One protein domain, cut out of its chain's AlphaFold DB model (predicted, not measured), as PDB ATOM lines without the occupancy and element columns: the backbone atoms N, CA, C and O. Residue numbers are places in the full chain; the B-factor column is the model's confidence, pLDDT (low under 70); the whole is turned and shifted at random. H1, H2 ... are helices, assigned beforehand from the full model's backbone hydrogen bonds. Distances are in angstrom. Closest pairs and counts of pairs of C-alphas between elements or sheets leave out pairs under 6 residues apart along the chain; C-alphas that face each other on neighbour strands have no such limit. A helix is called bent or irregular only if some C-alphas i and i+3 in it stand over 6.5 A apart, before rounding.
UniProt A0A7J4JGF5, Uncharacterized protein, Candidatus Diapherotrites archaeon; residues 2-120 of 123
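Overview. This is residues 2 to 120 of the 123 residues of an uncharacterized protein of Candidatus Diapherotrites archaeon (UniProt A0A7J4JGF5). The longest helix, H5, and H1 run side by side as one layer over one face of a row of three helices, H2, H3 and H4, with H3 in the middle of the row. Together the five make an elongated up-and-down bundle, each helix running against the one before it. The printed part has 119 residues with five named helices, H1 to H5 in chain order, and no named strand: all helix. It is compact, with a radius of gyration of the C-alphas of 14.1 A and spans of 44 by 28 by 23 A.

Along the chain. H5, residues 93 to 118, is 37.9 A long and ends at C-alpha 118 (-26.883, 64.162, 24.300). It is irregular: C-alphas 94 and 97 are 7.0 A apart. H1, residues 2 to 25, begins at C-alpha 2 (-29.295, 42.635, -3.048) and is 34.7 A long. H2, residues 30 to 50, measures 29.9 A, H3, residues 53 to 66, 19.8 A, and H4, residues 75 to 91, 24.4 A.

Arrangement. H3 and H5 are the hubs, touching three helices each. H5 touches H1 the same way at a shallow tilt of 24 degrees, closest at the C-alphas of Ala 19 and Leu 111, 4.8 A. H4 and H5 form a hairpin, closest at the C-alphas of Ala 85 and Ser 99, 4.9 A. H3 touches H5 with residues 57 to 61 alone, at a steep tilt of 41 degrees; the C-alphas of Gln 57 and Tyr 103 are closest, 7.4 A. H2 and H3 form a hairpin, closest at the C-alphas of Ser 47 and Ala 56, 5.3 A. H2 and H4 are apart. Every O i to N i+4 pair is within hydrogen-bond range in H1, H2, H3 and H4; in H5, 20 of 22 are.

Size, cuts and confidence. The C-alphas farthest apart, of Asn 29 and Ala 94, are 43.8 A apart. The printed part has no cut and no long link. Mean pLDDT of the printed part is 73.8; residues 2 to 6 and 44 to 51 are among those under 70.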
ATOM      1  N   GLU A   2     -30.375  42.841  -4.038       57.78
ATOM      2  CA  GLU A   2     -29.295  42.635  -3.048       57.78
ATOM      3  C   GLU A   2     -28.568  43.924  -2.619       57.78
ATOM      4  O   GLU A   2     -28.353  44.116  -1.424       57.78
ATOM      5  N   ASP A   3     -28.273  44.854  -3.538       67.19
ATOM      6  CA  ASP A   3     -27.559  46.106  -3.203       67.19
ATOM      7  C   ASP A   3     -28.351  47.042  -2.278       67.19
ATOM      8  O   ASP A   3     -27.800  47.717  -1.411       67.19
ATOM      9  N   TRP A   4     -29.676  47.080  -2.439       68.56
ATOM     10  CA  TRP A   4     -30.525  47.940  -1.614       68.56
ATOM     11  C   TRP A   4     -30.689  47.361  -0.208       68.56
ATOM     12  O   TRP A   4     -30.654  48.099   0.773       68.56
ATOM     13  N   LEU A   5     -30.820  46.034  -0.108       65.25
ATOM     14  CA  LEU A   5     -30.928  45.333   1.169       65.25
ATOM     15  C   LEU A   5     -29.635  45.477   1.983       65.25
ATOM     16  O   LEU A   5     -29.671  45.835   3.157       65.25
ATOM     17  N   SER A   6     -28.486  45.283   1.336       69.75
ATOM     18  CA  SER A   6     -27.171  45.422   1.966       69.75
ATOM     19  C   SER A   6     -26.885  46.862   2.413       69.75
ATOM     20  O   SER A   6     -26.437  47.064   3.546       69.75
ATOM     21  N   LEU A   7     -27.224  47.871   1.598       75.56
ATOM     22  CA  LEU A   7     -27.144  49.279   2.001       75.56
ATOM     23  C   LEU A   7     -28.066  49.586   3.189       75.56
ATOM     24  O   LEU A   7     -27.640  50.211   4.161       75.56
ATOM     25  N   TYR A   8     -29.313  49.114   3.145       72.06
ATOM     26  CA  TYR A   8     -30.272  49.255   4.239       72.06
ATOM     27  C   TYR A   8     -29.731  48.670   5.552       72.06
ATOM     28  O   TYR A   8     -29.740  49.341   6.585       72.06
ATOM     29  N   ASN A   9     -29.181  47.455   5.515       70.62
ATOM     30  CA  ASN A   9     -28.624  46.806   6.701       70.62
ATOM     31  C   ASN A   9     -27.417  47.546   7.265       70.62
ATOM     32  O   ASN A   9     -27.260  47.625   8.487       70.62
ATOM     33  N   LEU A  10     -26.568  48.094   6.394       74.75
ATOM     34  CA  LEU A  10     -25.449  48.929   6.811       74.75
ATOM     35  C   LEU A  10     -25.953  50.179   7.542       74.75
ATOM     36  O   LEU A  10     -25.490  50.462   8.645       74.75
ATOM     37  N   VAL A  11     -26.937  50.881   6.972       75.75
ATOM     38  CA  VAL A  11     -27.537  52.082   7.573       75.75
ATOM     39  C   VAL A  11     -28.141  51.764   8.941       75.75
ATOM     40  O   VAL A  11     -27.824  52.441   9.918       75.75
ATOM     41  N   VAL A  12     -28.941  50.699   9.046       73.12
ATOM     42  CA  VAL A  12     -29.550  50.280  10.316       73.12
ATOM     43  C   VAL A  12     -28.477  49.970  11.358       73.12
ATOM     44  O   VAL A  12     -28.536  50.513  12.460       73.12
ATOM     45  N   LYS A  13     -27.463  49.164  11.013       74.44
ATOM     46  CA  LYS A  13     -26.345  48.837  11.917       74.44
ATOM     47  C   LYS A  13     -25.648  50.102  12.415       74.44
ATOM     48  O   LYS A  13     -25.463  50.260  13.620       74.44
ATOM     49  N   VAL A  14     -25.311  51.027  11.517       78.81
ATOM     50  CA  VAL A  14     -24.664  52.297  11.881       78.81
ATOM     51  C   VAL A  14     -25.544  53.118  12.828       78.81
ATOM     52  O   VAL A  14     -25.048  53.589  13.851       78.81
ATOM     53  N   CYS A  15     -26.847  53.242  12.556       75.06
ATOM     54  CA  CYS A  15     -27.777  53.962  13.430       75.06
ATOM     55  C   CYS A  15     -27.881  53.334  14.828       75.06
ATOM     56  O   CYS A  15     -27.866  54.065  15.820       75.06
ATOM     57  N   VAL A  16     -27.945  51.999  14.921       74.38
ATOM     58  CA  VAL A  16     -27.917  51.270  16.201       74.38
ATOM     59  C   VAL A  16     -26.655  51.626  16.978       74.38
ATOM     60  O   VAL A  16     -26.738  52.045  18.134       74.38
ATOM     61  N   TYR A  17     -25.487  51.481  16.349       74.75
ATOM     62  CA  TYR A  17     -24.209  51.701  17.019       74.75
ATOM     63  C   TYR A  17     -24.045  53.141  17.484       74.75
ATOM     64  O   TYR A  17     -23.626  53.367  18.620       74.75
ATOM     65  N   LEU A  18     -24.420  54.109  16.646       77.38
ATOM     66  CA  LEU A  18     -24.331  55.521  16.999       77.38
ATOM     67  C   LEU A  18     -25.218  55.840  18.209       77.38
ATOM     68  O   LEU A  18     -24.771  56.478  19.160       77.38
ATOM     69  N   ALA A  19     -26.460  55.351  18.207       73.94
ATOM     70  CA  ALA A  19     -27.395  55.584  19.296       73.94
ATOM     71  C   ALA A  19     -26.927  54.931  20.605       73.94
ATOM     72  O   ALA A  19     -26.957  55.568  21.659       73.94
ATOM     73  N   ILE A  20     -26.426  53.692  20.547       75.50
ATOM     74  CA  ILE A  20     -25.860  53.019  21.720       75.50
ATOM     75  C   ILE A  20     -24.636  53.771  22.249       75.50
ATOM     76  O   ILE A  20     -24.543  53.982  23.457       75.50
ATOM     77  N   ALA A  21     -23.720  54.200  21.378       75.81
ATOM     78  CA  ALA A  21     -22.526  54.937  21.782       75.81
ATOM     79  C   ALA A  21     -22.893  56.239  22.509       75.81
ATOM     80  O   ALA A  21     -22.361  56.526  23.581       75.81
ATOM     81  N   ILE A  22     -23.866  56.989  21.982       77.19
ATOM     82  CA  ILE A  22     -24.374  58.205  22.623       77.19
ATOM     83  C   ILE A  22     -24.993  57.884  23.990       77.19
ATOM     84  O   ILE A  22     -24.660  58.534  24.985       77.19
ATOM     85  N   TYR A  23     -25.857  56.868  24.073       78.00
ATOM     86  CA  TYR A  23     -26.459  56.457  25.342       78.00
ATOM     87  C   TYR A  23     -25.427  55.984  26.366       78.00
ATOM     88  O   TYR A  23     -25.609  56.243  27.556       78.00
ATOM     89  N   PHE A  24     -24.353  55.334  25.918       77.62
ATOM     90  CA  PHE A  24     -23.268  54.843  26.760       77.62
ATOM     91  C   PHE A  24     -22.444  55.998  27.336       77.62
ATOM     92  O   PHE A  24     -22.230  56.061  28.547       77.62
ATOM     93  N   LEU A  25     -22.055  56.959  26.492       78.38
ATOM     94  CA  LEU A  25     -21.327  58.162  26.910       78.38
ATOM     95  C   LEU A  25     -22.152  59.032  27.871       78.38
ATOM     96  O   LEU A  25     -21.600  59.645  28.782       78.38
ATOM     97  N   LYS A  26     -23.477  59.067  27.691       76.19
ATOM     98  CA  LYS A  26     -24.426  59.849  28.505       76.19
ATOM     99  C   LYS A  26     -25.079  59.045  29.632       76.19
ATOM    100  O   LYS A  26     -26.055  59.497  30.229       76.19
ATOM    101  N   ALA A  27     -24.608  57.834  29.907       74.94
ATOM    102  CA  ALA A  27     -25.090  57.056  31.037       74.94
ATOM    103  C   ALA A  27     -24.452  57.573  32.334       74.94
ATOM    104  O   ALA A  27     -23.224  57.593  32.465       74.94
ATOM    105  N   GLU A  28     -25.309  57.966  33.276       71.94
ATOM    106  CA  GLU A  28     -24.936  58.537  34.578       71.94
ATOM    107  C   GLU A  28     -24.349  57.484  35.528       71.94
ATOM    108  O   GLU A  28     -23.450  57.791  36.300       71.94
ATOM    109  N   ASN A  29     -24.796  56.227  35.408       80.56
ATOM    110  CA  ASN A  29     -24.410  55.128  36.294       80.56
ATOM    111  C   ASN A  29     -23.817  53.938  35.525       80.56
ATOM    112  O   ASN A  29     -24.188  53.663  34.377       80.56
ATOM    113  N   ASN A  30     -22.947  53.181  36.201       79.56
ATOM    114  CA  ASN A  30     -22.309  51.979  35.653       79.56
ATOM    115  C   ASN A  30     -23.327  50.901  35.245       79.56
ATOM    116  O   ASN A  30     -23.148  50.265  34.209       79.56
ATOM    117  N   ASP A  31     -24.443  50.767  35.965       74.56
ATOM    118  CA  ASP A  31     -25.517  49.825  35.623       74.56
ATOM    119  C   ASP A  31     -26.143  50.112  34.254       74.56
ATOM    120  O   ASP A  31     -26.431  49.198  33.482       74.56
ATOM    121  N   ALA A  32     -26.345  51.391  33.919       70.50
ATOM    122  CA  ALA A  32     -26.896  51.784  32.625       70.50
ATOM    123  C   ALA A  32     -25.902  51.504  31.487       70.50
ATOM    124  O   ALA A  32     -26.301  51.042  30.418       70.50
ATOM    125  N   ARG A  33     -24.601  51.709  31.735       74.19
ATOM    126  CA  ARG A  33     -23.523  51.354  30.798       74.19
ATOM    127  C   ARG A  33     -23.447  49.847  30.571       74.19
ATOM    128  O   ARG A  33     -23.366  49.407  29.429       74.19
ATOM    129  N   PHE A  34     -23.541  49.059  31.639       76.88
ATOM    130  CA  PHE A  34     -23.518  47.600  31.573       76.88
ATOM    131  C   PHE A  34     -24.727  47.037  30.813       76.88
ATOM    132  O   PHE A  34     -24.568  46.190  29.936       76.88
ATOM    133  N   LYS A  35     -25.927  47.579  31.057       72.81
ATOM    134  CA  LYS A  35     -27.138  47.242  30.291       72.81
ATOM    135  C   LYS A  35     -26.961  47.495  28.791       72.81
ATOM    136  O   LYS A  35     -27.345  46.653  27.987       72.81
ATOM    137  N   LEU A  36     -26.347  48.612  28.405       73.06
ATOM    138  CA  LEU A  36     -26.062  48.921  26.998       73.06
ATOM    139  C   LEU A  36     -24.999  47.994  26.394       73.06
ATOM    140  O   LEU A  36     -25.147  47.581  25.250       73.06
ATOM    141  N   LEU A  37     -23.971  47.607  27.153       74.62
ATOM    142  CA  LEU A  37     -22.991  46.611  26.699       74.62
ATOM    143  C   LEU A  37     -23.642  45.249  26.439       74.62
ATOM    144  O   LEU A  37     -23.343  44.617  25.430       74.62
ATOM    145  N   ILE A  38     -24.580  44.832  27.295       76.69
ATOM    146  CA  ILE A  38     -25.375  43.615  27.080       76.69
ATOM    147  C   ILE A  38     -26.212  43.724  25.799       76.69
ATOM    148  O   ILE A  38     -26.281  42.760  25.043       76.69
ATOM    149  N   VAL A  39     -26.814  44.887  25.521       72.69
ATOM    150  CA  VAL A  39     -27.559  45.132  24.269       72.69
ATOM    151  C   VAL A  39     -26.648  44.956  23.049       72.69
ATOM    152  O   VAL A  39     -27.033  44.288  22.093       72.69
ATOM    153  N   VAL A  40     -25.430  45.511  23.084       72.62
ATOM    154  CA  VAL A  40     -24.449  45.370  21.990       72.62
ATOM    155  C   VAL A  40     -24.033  43.918  21.809       72.62
ATOM    156  O   VAL A  40     -24.081  43.405  20.694       72.62
ATOM    157  N   ALA A  41     -23.641  43.248  22.894       73.31
ATOM    158  CA  ALA A  41     -23.203  41.857  22.850       73.31
ATOM    159  C   ALA A  41     -24.320  40.944  22.325       73.31
ATOM    160  O   ALA A  41     -24.094  40.174  21.394       73.31
ATOM    161  N   GLY A  42     -25.544  41.105  22.840       70.19
ATOM    162  CA  GLY A  42     -26.727  40.389  22.369       70.19
ATOM    163  C   GLY A  42     -26.994  40.624  20.883       70.19
ATOM    164  O   GLY A  42     -27.236  39.668  20.152       70.19
ATOM    165  N   PHE A  43     -26.869  41.865  20.402       70.00
ATOM    166  CA  PHE A  43     -27.033  42.177  18.982       70.00
ATOM    167  C   PHE A  43     -26.010  41.468  18.087       70.00
ATOM    168  O   PHE A  43     -26.394  40.916  17.055       70.00
ATOM    169  N   PHE A  44     -24.729  41.444  18.471       67.31
ATOM    170  CA  PHE A  44     -23.689  40.736  17.715       67.31
ATOM    171  C   PHE A  44     -23.925  39.226  17.702       67.31
ATOM    172  O   PHE A  44     -23.843  38.605  16.643       67.31
ATOM    173  N   THR A  45     -24.267  38.642  18.851       69.25
ATOM    174  CA  THR A  45     -24.579  37.214  18.962       69.25
ATOM    175  C   THR A  45     -25.784  36.842  18.098       69.25
ATOM    176  O   THR A  45     -25.712  35.896  17.320       69.25
ATOM    177  N   LEU A  46     -26.869  37.618  18.158       66.31
ATOM    178  CA  LEU A  46     -28.071  37.379  17.357       66.31
ATOM    179  C   LEU A  46     -27.811  37.578  15.859       66.31
ATOM    180  O   LEU A  46     -28.225  36.749  15.056       66.31
ATOM    181  N   SER A  47     -27.073  38.626  15.487       64.06
ATOM    182  CA  SER A  47     -26.699  38.881  14.089       64.06
ATOM    183  C   SER A  47     -25.803  37.782  13.514       64.06
ATOM    184  O   SER A  47     -25.902  37.484  12.328       64.06
ATOM    185  N   GLY A  48     -24.934  37.179  14.334       64.88
ATOM    186  CA  GLY A  48     -24.042  36.097  13.916       64.88
ATOM    187  C   GLY A  48     -24.716  34.725  13.833       64.88
ATOM    188  O   GLY A  48     -24.373  33.940  12.956       64.88
ATOM    189  N   ILE A  49     -25.671  34.430  14.723       68.25
ATOM    190  CA  ILE A  49     -26.341  33.119  14.784       68.25
ATOM    191  C   ILE A  49     -27.476  33.016  13.768       68.25
ATOM    192  O   ILE A  49     -27.670  31.967  13.163       68.25
ATOM    193  N   ILE A  50     -28.267  34.077  13.623       68.31
ATOM    194  CA  ILE A  50     -29.562  33.954  12.963       68.31
ATOM    195  C   ILE A  50     -29.423  33.932  11.436       68.31
ATOM    196  O   ILE A  50     -30.233  33.287  10.776       68.31
ATOM    197  N   GLY A  51     -28.436  34.626  10.857       63.19
ATOM    198  CA  GLY A  51     -28.250  34.738   9.399       63.19
ATOM    199  C   GLY A  51     -29.395  35.451   8.652       63.19
ATOM    200  O   GLY A  51     -29.198  35.950   7.551       63.19
ATOM    201  N   ASP A  52     -30.573  35.548   9.269       70.38
ATOM    202  CA  ASP A  52     -31.731  36.320   8.852       70.38
ATOM    203  C   ASP A  52     -31.702  37.700   9.522       70.38
ATOM    204  O   ASP A  52     -31.999  37.891  10.707       70.38
ATOM    205  N   GLU A  53     -31.337  38.688   8.716       65.81
ATOM    206  CA  GLU A  53     -31.130  40.073   9.131       65.81
ATOM    207  C   GLU A  53     -32.404  40.724   9.678       65.81
ATOM    208  O   GLU A  53     -32.342  41.649  10.487       65.81
ATOM    209  N   PHE A  54     -33.570  40.216   9.297       68.06
ATOM    210  CA  PHE A  54     -34.841  40.740   9.766       68.06
ATOM    211  C   PHE A  54     -35.199  40.236  11.157       68.06
ATOM    212  O   PHE A  54     -35.708  40.992  11.981       68.06
ATOM    213  N   LEU A  55     -34.910  38.966  11.443       68.94
ATOM    214  CA  LEU A  55     -35.018  38.441  12.801       68.94
ATOM    215  C   LEU A  55     -34.028  39.160  13.723       68.94
ATOM    216  O   LEU A  55     -34.404  39.540  14.828       68.94
ATOM    217  N   ALA A  56     -32.805  39.439  13.258       68.06
ATOM    218  CA  ALA A  56     -31.842  40.237  14.019       68.06
ATOM    219  C   ALA A  56     -32.381  41.646  14.349       68.06
ATOM    220  O   ALA A  56     -32.222  42.122  15.474       68.06
ATOM    221  N   GLN A  57     -33.077  42.290  13.406       67.94
ATOM    222  CA  GLN A  57     -33.731  43.591  13.612       67.94
ATOM    223  C   GLN A  57     -34.927  43.509  14.568       67.94
ATOM    224  O   GLN A  57     -35.059  44.360  15.452       67.94
ATOM    225  N   PHE A  58     -35.761  42.472  14.448       74.44
ATOM    226  CA  PHE A  58     -36.868  42.212  15.371       74.44
ATOM    227  C   PHE A  58     -36.373  42.049  16.800       74.44
ATOM    228  O   PHE A  58     -36.849  42.732  17.709       74.44
ATOM    229  N   PHE A  59     -35.380  41.179  16.997       72.38
ATOM    230  CA  PHE A  59     -34.819  40.947  18.315       72.38
ATOM    231  C   PHE A  59     -34.126  42.188  18.859       72.38
ATOM    232  O   PHE A  59     -34.287  42.466  20.040       72.38
ATOM    233  N   LEU A  60     -33.432  42.975  18.032       72.56
ATOM    234  CA  LEU A  60     -32.875  44.250  18.473       72.56
ATOM    235  C   LEU A  60     -33.978  45.198  18.967       72.56
ATOM    236  O   LEU A  60     -33.887  45.707  20.082       72.56
ATOM    237  N   GLY A  61     -35.032  45.412  18.178       75.19
ATOM    238  CA  GLY A  61     -36.150  46.264  18.579       75.19
ATOM    239  C   GLY A  61     -36.801  45.785  19.879       75.19
ATOM    240  O   GLY A  61     -36.977  46.571  20.811       75.19
ATOM    241  N   ALA A  62     -37.094  44.486  19.977       74.38
ATOM    242  CA  ALA A  62     -37.673  43.879  21.172       74.38
ATOM    243  C   ALA A  62     -36.746  44.030  22.390       74.38
ATOM    244  O   ALA A  62     -37.190  44.407  23.473       74.38
ATOM    245  N   TRP A  63     -35.445  43.814  22.211       73.88
ATOM    246  CA  TRP A  63     -34.448  43.913  23.271       73.88
ATOM    247  C   TRP A  63     -34.284  45.349  23.778       73.88
ATOM    248  O   TRP A  63     -34.218  45.573  24.988       73.88
ATOM    249  N   LEU A  64     -34.270  46.339  22.880       75.19
ATOM    250  CA  LEU A  64     -34.224  47.755  23.249       75.19
ATOM    251  C   LEU A  64     -35.435  48.160  24.102       75.19
ATOM    252  O   LEU A  64     -35.285  48.921  25.063       75.19
ATOM    253  N   VAL A  65     -36.618  47.621  23.789       77.25
ATOM    254  CA  VAL A  65     -37.827  47.834  24.595       77.25
ATOM    255  C   VAL A  65     -37.698  47.176  25.971       77.25
ATOM    256  O   VAL A  65     -37.948  47.838  26.980       77.25
ATOM    257  N   VAL A  66     -37.282  45.905  26.030       76.38
ATOM    258  CA  VAL A  66     -37.116  45.141  27.285       76.38
ATOM    259  C   VAL A  66     -36.119  45.819  28.227       76.38
ATOM    260  O   VAL A  66     -36.354  45.914  29.431       76.38
ATOM    261  N   MET A  67     -35.030  46.365  27.685       71.75
ATOM    262  CA  MET A  67     -33.985  47.038  28.463       71.75
ATOM    263  C   MET A  67     -34.366  48.454  28.921       71.75
ATOM    264  O   MET A  67     -33.554  49.125  29.559       71.75
ATOM    265  N   ASN A  68     -35.599  48.905  28.652       73.69
ATOM    266  CA  ASN A  68     -36.115  50.233  28.999       73.69
ATOM    267  C   ASN A  68     -35.233  51.381  28.496       73.69
ATOM    268  O   ASN A  68     -35.112  52.417  29.155       73.69
ATOM    269  N   VAL A  69     -34.604  51.206  27.333       73.62
ATOM    270  CA  VAL A  69     -33.775  52.270  26.772       73.62
ATOM    271  C   VAL A  69     -34.689  53.431  26.355       73.62
ATOM    272  O   VAL A  69     -35.776  53.178  25.826       73.62
ATOM    273  N   PRO A  70     -34.312  54.699  26.615       69.94
ATOM    274  CA  PRO A  70     -35.139  55.834  26.231       69.94
ATOM    275  C   PRO A  70     -35.426  55.828  24.726       69.94
ATOM    276  O   PRO A  70     -34.571  55.496  23.907       69.94
ATOM    277  N   MET A  71     -36.652  56.174  24.358       73.25
ATOM    278  CA  MET A  71     -37.116  56.236  22.974       73.25
ATOM    279  C   MET A  71     -38.046  57.434  22.846       73.25
ATOM    280  O   MET A  71     -38.783  57.736  23.783       73.25
ATOM    281  N   MET A  72     -38.033  58.098  21.689       75.75
ATOM    282  CA  MET A  72     -39.004  59.161  21.411       75.75
ATOM    283  C   MET A  72     -40.422  58.601  21.224       75.75
ATOM    284  O   MET A  72     -41.406  59.240  21.581       75.75
ATOM    285  N   ILE A  73     -40.528  57.397  20.661       77.25
ATOM    286  CA  ILE A  73     -41.805  56.728  20.420       77.25
ATOM    287  C   ILE A  73     -42.201  55.961  21.691       77.25
ATOM    288  O   ILE A  73     -41.369  55.220  22.227       77.25
ATOM    289  N   PRO A  74     -43.452  56.080  22.179       80.62
ATOM    290  CA  PRO A  74     -43.898  55.317  23.338       80.62
ATOM    291  C   PRO A  74     -43.752  53.809  23.105       80.62
ATOM    292  O   PRO A  74     -44.161  53.286  22.065       80.62
ATOM    293  N   ARG A  75     -43.209  53.095  24.100       77.31
ATOM    294  CA  ARG A  75     -42.867  51.661  24.002       77.31
ATOM    295  C   ARG A  75     -44.020  50.783  23.526       77.31
ATOM    296  O   ARG A  75     -43.789  49.853  22.764       77.31
ATOM    297  N   ASN A  76     -45.251  51.097  23.926       78.69
ATOM    298  CA  ASN A  76     -46.434  50.342  23.515       78.69
ATOM    299  C   ASN A  76     -46.606  50.355  21.989       78.69
ATOM    300  O   ASN A  76     -46.845  49.309  21.396       78.69
ATOM    301  N   TYR A  77     -46.407  51.506  21.342       81.25
ATOM    302  CA  TYR A  77     -46.481  51.606  19.883       81.25
ATOM    303  C   TYR A  77     -45.313  50.893  19.201       81.25
ATOM    304  O   TYR A  77     -45.514  50.267  18.167       81.25
ATOM    305  N   VAL A  78     -44.116  50.929  19.797       81.25
ATOM    306  CA  VAL A  78     -42.951  50.186  19.289       81.25
ATOM    307  C   VAL A  78     -43.204  48.678  19.339       81.25
ATOM    308  O   VAL A  78     -42.960  47.991  18.354       81.25
ATOM    309  N   LEU A  79     -43.754  48.162  20.441       79.88
ATOM    310  CA  LEU A  79     -44.119  46.748  20.572       79.88
ATOM    311  C   LEU A  79     -45.180  46.339  19.555       79.88
ATOM    312  O   LEU A  79     -45.016  45.325  18.884       79.88
ATOM    313  N   VAL A  80     -46.237  47.141  19.403       82.25
ATOM    314  CA  VAL A  80     -47.286  46.878  18.408       82.25
ATOM    315  C   VAL A  80     -46.702  46.878  16.994       82.25
ATOM    316  O   VAL A  80     -46.997  45.971  16.223       82.25
ATOM    317  N   ALA A  81     -45.829  47.833  16.664       81.69
ATOM    318  CA  ALA A  81     -45.173  47.904  15.360       81.69
ATOM    319  C   ALA A  81     -44.237  46.709  15.106       81.69
ATOM    320  O   ALA A  81     -44.241  46.165  14.004       81.69
ATOM    321  N   LEU A  82     -43.485  46.259  16.117       80.81
ATOM    322  CA  LEU A  82     -42.627  45.073  16.025       80.81
ATOM    323  C   LEU A  82     -43.444  43.800  15.799       80.81
ATOM    324  O   LEU A  82     -43.120  43.010  14.914       80.81
ATOM    325  N   VAL A  83     -44.523  43.612  16.564       81.75
ATOM    326  CA  VAL A  83     -45.423  42.461  16.411       81.75
ATOM    327  C   VAL A  83     -46.106  42.492  15.043       81.75
ATOM    328  O   VAL A  83     -46.150  41.468  14.365       81.75
ATOM    329  N   ALA A  84     -46.574  43.658  14.594       80.75
ATOM    330  CA  ALA A  84     -47.156  43.820  13.266       80.75
ATOM    331  C   ALA A  84     -46.143  43.497  12.156       80.75
ATOM    332  O   ALA A  84     -46.471  42.746  11.242       80.75
ATOM    333  N   ALA A  85     -44.902  43.985  12.254       77.31
ATOM    334  CA  ALA A  85     -43.838  43.688  11.294       77.31
ATOM    335  C   ALA A  85     -43.490  42.187  11.253       77.31
ATOM    336  O   ALA A  85     -43.289  41.625  10.175       77.31
ATOM    337  N   ALA A  86     -43.464  41.517  12.411       76.38
ATOM    338  CA  ALA A  86     -43.252  40.074  12.487       76.38
ATOM    339  C   ALA A  86     -44.402  39.290  11.839       76.38
ATOM    340  O   ALA A  86     -44.153  38.411  11.016       76.38
ATOM    341  N   LEU A  87     -45.657  39.639  12.148       77.81
ATOM    342  CA  LEU A  87     -46.835  38.997  11.559       77.81
ATOM    343  C   LEU A  87     -46.879  39.197  10.042       77.81
ATOM    344  O   LEU A  87     -47.010  38.225   9.303       77.81
ATOM    345  N   LEU A  88     -46.714  40.432   9.560       77.31
ATOM    346  CA  LEU A  88     -46.762  40.750   8.130       77.31
ATOM    347  C   LEU A  88     -45.728  39.956   7.321       77.31
ATOM    348  O   LEU A  88     -46.044  39.480   6.231       77.31
ATOM    349  N   ARG A  89     -44.525  39.748   7.872       70.56
ATOM    350  CA  ARG A  89     -43.497  38.909   7.242       70.56
ATOM    351  C   ARG A  89     -43.907  37.441   7.144       70.56
ATOM    352  O   ARG A  89     -43.629  36.820   6.123       70.56
ATOM    353  N   VAL A  90     -44.544  36.888   8.179       74.38
ATOM    354  CA  VAL A  90     -45.018  35.492   8.172       74.38
ATOM    355  C   VAL A  90     -46.087  35.286   7.096       74.38
ATOM    356  O   VAL A  90     -46.089  34.258   6.427       74.38
ATOM    357  N   TYR A  91     -46.969  36.270   6.899       75.06
ATOM    358  CA  TYR A  91     -48.061  36.164   5.928       75.06
ATOM    359  C   TYR A  91     -47.617  36.328   4.472       75.06
ATOM    360  O   TYR A  91     -48.187  35.676   3.599       75.06
ATOM    361  N   SER A  92     -46.634  37.186   4.174       73.06
ATOM    362  CA  SER A  92     -46.075  37.257   2.821       73.06
ATOM    363  C   SER A  92     -44.680  37.893   2.775       73.06
ATOM    364  O   SER A  92     -44.470  38.975   3.335       73.06
ATOM    365  N   PRO A  93     -43.738  37.311   2.005       66.44
ATOM    366  CA  PRO A  93     -42.424  37.907   1.761       66.44
ATOM    367  C   PRO A  93     -42.500  39.264   1.038       66.44
ATOM    368  O   PRO A  93     -41.570  40.061   1.139       66.44
ATOM    369  N   ALA A  94     -43.617  39.586   0.372       68.50
ATOM    370  CA  ALA A  94     -43.826  40.891  -0.261       68.50
ATOM    371  C   ALA A  94     -43.873  42.054   0.753       68.50
ATOM    372  O   ALA A  94     -43.584  43.198   0.402       68.50
ATOM    373  N   PHE A  95     -44.172  41.775   2.028       71.88
ATOM    374  CA  PHE A  95     -44.200  42.784   3.092       71.88
ATOM    375  C   PHE A  95     -42.831  43.064   3.728       71.88
ATOM    376  O   PHE A  95     -42.752  43.834   4.690       71.88
ATOM    377  N   ILE A  96     -41.741  42.504   3.184       69.25
ATOM    378  CA  ILE A  96     -40.366  42.829   3.599       69.25
ATOM    379  C   ILE A  96     -40.114  44.337   3.542       69.25
ATOM    380  O   ILE A  96     -39.559  44.894   4.486       69.25
ATOM    381  N   VAL A  97     -40.578  45.010   2.487       70.75
ATOM    382  CA  VAL A  97     -40.363  46.453   2.300       70.75
ATOM    383  C   VAL A  97     -41.112  47.263   3.359       70.75
ATOM    384  O   VAL A  97     -40.524  48.115   4.015       70.75
ATOM    385  N   VAL A  98     -42.396  46.963   3.580       72.31
ATOM    386  CA  VAL A  98     -43.232  47.653   4.583       72.31
ATOM    387  C   VAL A  98     -42.645  47.491   5.980       72.31
ATOM    388  O   VAL A  98     -42.559  48.441   6.756       72.31
ATOM    389  N   SER A  99     -42.186  46.285   6.285       68.56
ATOM    390  CA  SER A  99     -41.591  45.994   7.575       68.56
ATOM    391  C   SER A  99     -40.227  46.667   7.749       68.56
ATOM    392  O   SER A  99     -39.953  47.187   8.825       68.56
ATOM    393  N   ALA A 100     -39.407  46.747   6.695       70.56
ATOM    394  CA  ALA A 100     -38.165  47.519   6.710       70.56
ATOM    395  C   ALA A 100     -38.429  49.006   7.015       70.56
ATOM    396  O   ALA A 100     -37.747  49.591   7.852       70.56
ATOM    397  N   PHE A 101     -39.474  49.608   6.431       75.81
ATOM    398  CA  PHE A 101     -39.877  50.981   6.762       75.81
ATOM    399  C   PHE A 101     -40.271  51.151   8.237       75.81
ATOM    400  O   PHE A 101     -39.857  52.124   8.870       75.81
ATOM    401  N   LEU A 102     -41.023  50.204   8.810       73.62
ATOM    402  CA  LEU A 102     -41.360  50.227  10.239       73.62
ATOM    403  C   LEU A 102     -40.099  50.177  11.116       73.62
ATOM    404  O   LEU A 102     -39.999  50.931  12.086       73.62
ATOM    405  N   TYR A 103     -39.107  49.363  10.748       73.69
ATOM    406  CA  TYR A 103     -37.827  49.315  11.458       73.69
ATOM    407  C   TYR A 103     -37.037  50.616  11.354       73.69
ATOM    408  O   TYR A 103     -36.490  51.053  12.365       73.69
ATOM    409  N   ILE A 104     -37.016  51.280  10.194       76.25
ATOM    410  CA  ILE A 104     -36.368  52.596  10.052       76.25
ATOM    411  C   ILE A 104     -36.976  53.591  11.036       76.25
ATOM    412  O   ILE A 104     -36.239  54.304  11.708       76.25
ATOM    413  N   ILE A 105     -38.303  53.616  11.165       76.31
ATOM    414  CA  ILE A 105     -38.999  54.530  12.079       76.31
ATOM    415  C   ILE A 105     -38.625  54.238  13.538       76.31
ATOM    416  O   ILE A 105     -38.308  55.163  14.288       76.31
ATOM    417  N   ILE A 106     -38.614  52.963  13.938       75.25
ATOM    418  CA  ILE A 106     -38.217  52.545  15.293       75.25
ATOM    419  C   ILE A 106     -36.765  52.953  15.572       75.25
ATOM    420  O   ILE A 106     -36.468  53.555  16.606       75.25
ATOM    421  N   MET A 107     -35.868  52.679  14.624       77.12
ATOM    422  CA  MET A 107     -34.448  52.999  14.733       77.12
ATOM    423  C   MET A 107     -34.178  54.500  14.758       77.12
ATOM    424  O   MET A 107     -33.347  54.969  15.535       77.12
ATOM    425  N   TRP A 108     -34.910  55.267  13.957       78.25
ATOM    426  CA  TRP A 108     -34.837  56.718  13.962       78.25
ATOM    427  C   TRP A 108     -35.341  57.295  15.286       78.25
ATOM    428  O   TRP A 108     -34.684  58.153  15.869       78.25
ATOM    429  N   GLY A 109     -36.450  56.778  15.823       76.88
ATOM    430  CA  GLY A 109     -36.962  57.166  17.141       76.88
ATOM    431  C   GLY A 109     -35.978  56.871  18.278       76.88
ATOM    432  O   GLY A 109     -35.911  57.623  19.256       76.88
ATOM    433  N   PHE A 110     -35.182  55.810  18.136       76.94
ATOM    434  CA  PHE A 110     -34.105  55.470  19.059       76.94
ATOM    435  C   PHE A 110     -32.917  56.434  18.954       76.94
ATOM    436  O   PHE A 110     -32.482  56.994  19.963       76.94
ATOM    437  N   LEU A 111     -32.435  56.674  17.732       79.69
ATOM    438  CA  LEU A 111     -31.349  57.608  17.441       79.69
ATOM    439  C   LEU A 111     -31.694  59.030  17.891       79.69
ATOM    440  O   LEU A 111     -30.886  59.694  18.535       79.69
ATOM    441  N   TRP A 112     -32.914  59.480  17.610       80.25
ATOM    442  CA  TRP A 112     -33.390  60.797  18.012       80.25
ATOM    443  C   TRP A 112     -33.494  60.936  19.532       80.25
ATOM    444  O   TRP A 112     -33.102  61.962  20.085       80.25
ATOM    445  N   GLY A 113     -33.954  59.888  20.223       75.81
ATOM    446  CA  GLY A 113     -33.906  59.831  21.685       75.81
ATOM    447  C   GLY A 113     -32.475  59.978  22.217       75.81
ATOM    448  O   GLY A 113     -32.240  60.739  23.156       75.81
ATOM    449  N   ALA A 114     -31.505  59.325  21.568       76.31
ATOM    450  CA  ALA A 114     -30.100  59.408  21.951       76.31
ATOM    451  C   ALA A 114     -29.555  60.831  21.761       76.31
ATOM    452  O   ALA A 114     -28.933  61.384  22.668       76.31
ATOM    453  N   VAL A 115     -29.848  61.457  20.618       79.50
ATOM    454  CA  VAL A 115     -29.463  62.845  20.317       79.50
ATOM    455  C   VAL A 115     -30.096  63.827  21.306       79.50
ATOM    456  O   VAL A 115     -29.390  64.683  21.843       79.50
ATOM    457  N   LYS A 116     -31.389  63.678  21.629       77.81
ATOM    458  CA  LYS A 116     -32.041  64.484  22.673       77.81
ATOM    459  C   LYS A 116     -31.337  64.328  24.019       77.81
ATOM    460  O   LYS A 116     -31.038  65.333  24.661       77.81
ATOM    461  N   LYS A 117     -30.993  63.097  24.414       73.69
ATOM    462  CA  LYS A 117     -30.214  62.844  25.635       73.69
ATOM    463  C   LYS A 117     -28.848  63.520  25.601       73.69
ATOM    464  O   LYS A 117     -28.392  64.040  26.614       73.69
ATOM    465  N   ALA A 118     -28.181  63.519  24.449       71.62
ATOM    466  CA  ALA A 118     -26.883  64.162  24.300       71.62
ATOM    467  C   ALA A 118     -26.967  65.679  24.508       71.62
ATOM    468  O   ALA A 118     -26.105  66.239  25.189       71.62
ATOM    469  N   GLY A 119     -28.011  66.304  23.961       72.81
ATOM    470  CA  GLY A 119     -28.271  67.739  24.046       72.81
ATOM    471  C   GLY A 119     -29.052  68.202  25.281       72.81
ATOM    472  O   GLY A 119     -29.397  69.376  25.334       72.81
ATOM    473  N   ASN A 120     -29.355  67.320  26.248       68.56
ATOM    474  CA  ASN A 120     -30.248  67.607  27.386       68.56
ATOM    475  C   ASN A 120     -31.619  68.181  26.963       68.56
ATOM    476  O   ASN A 120     -32.202  69.012  27.657       68.56
TER     477      ASN A 120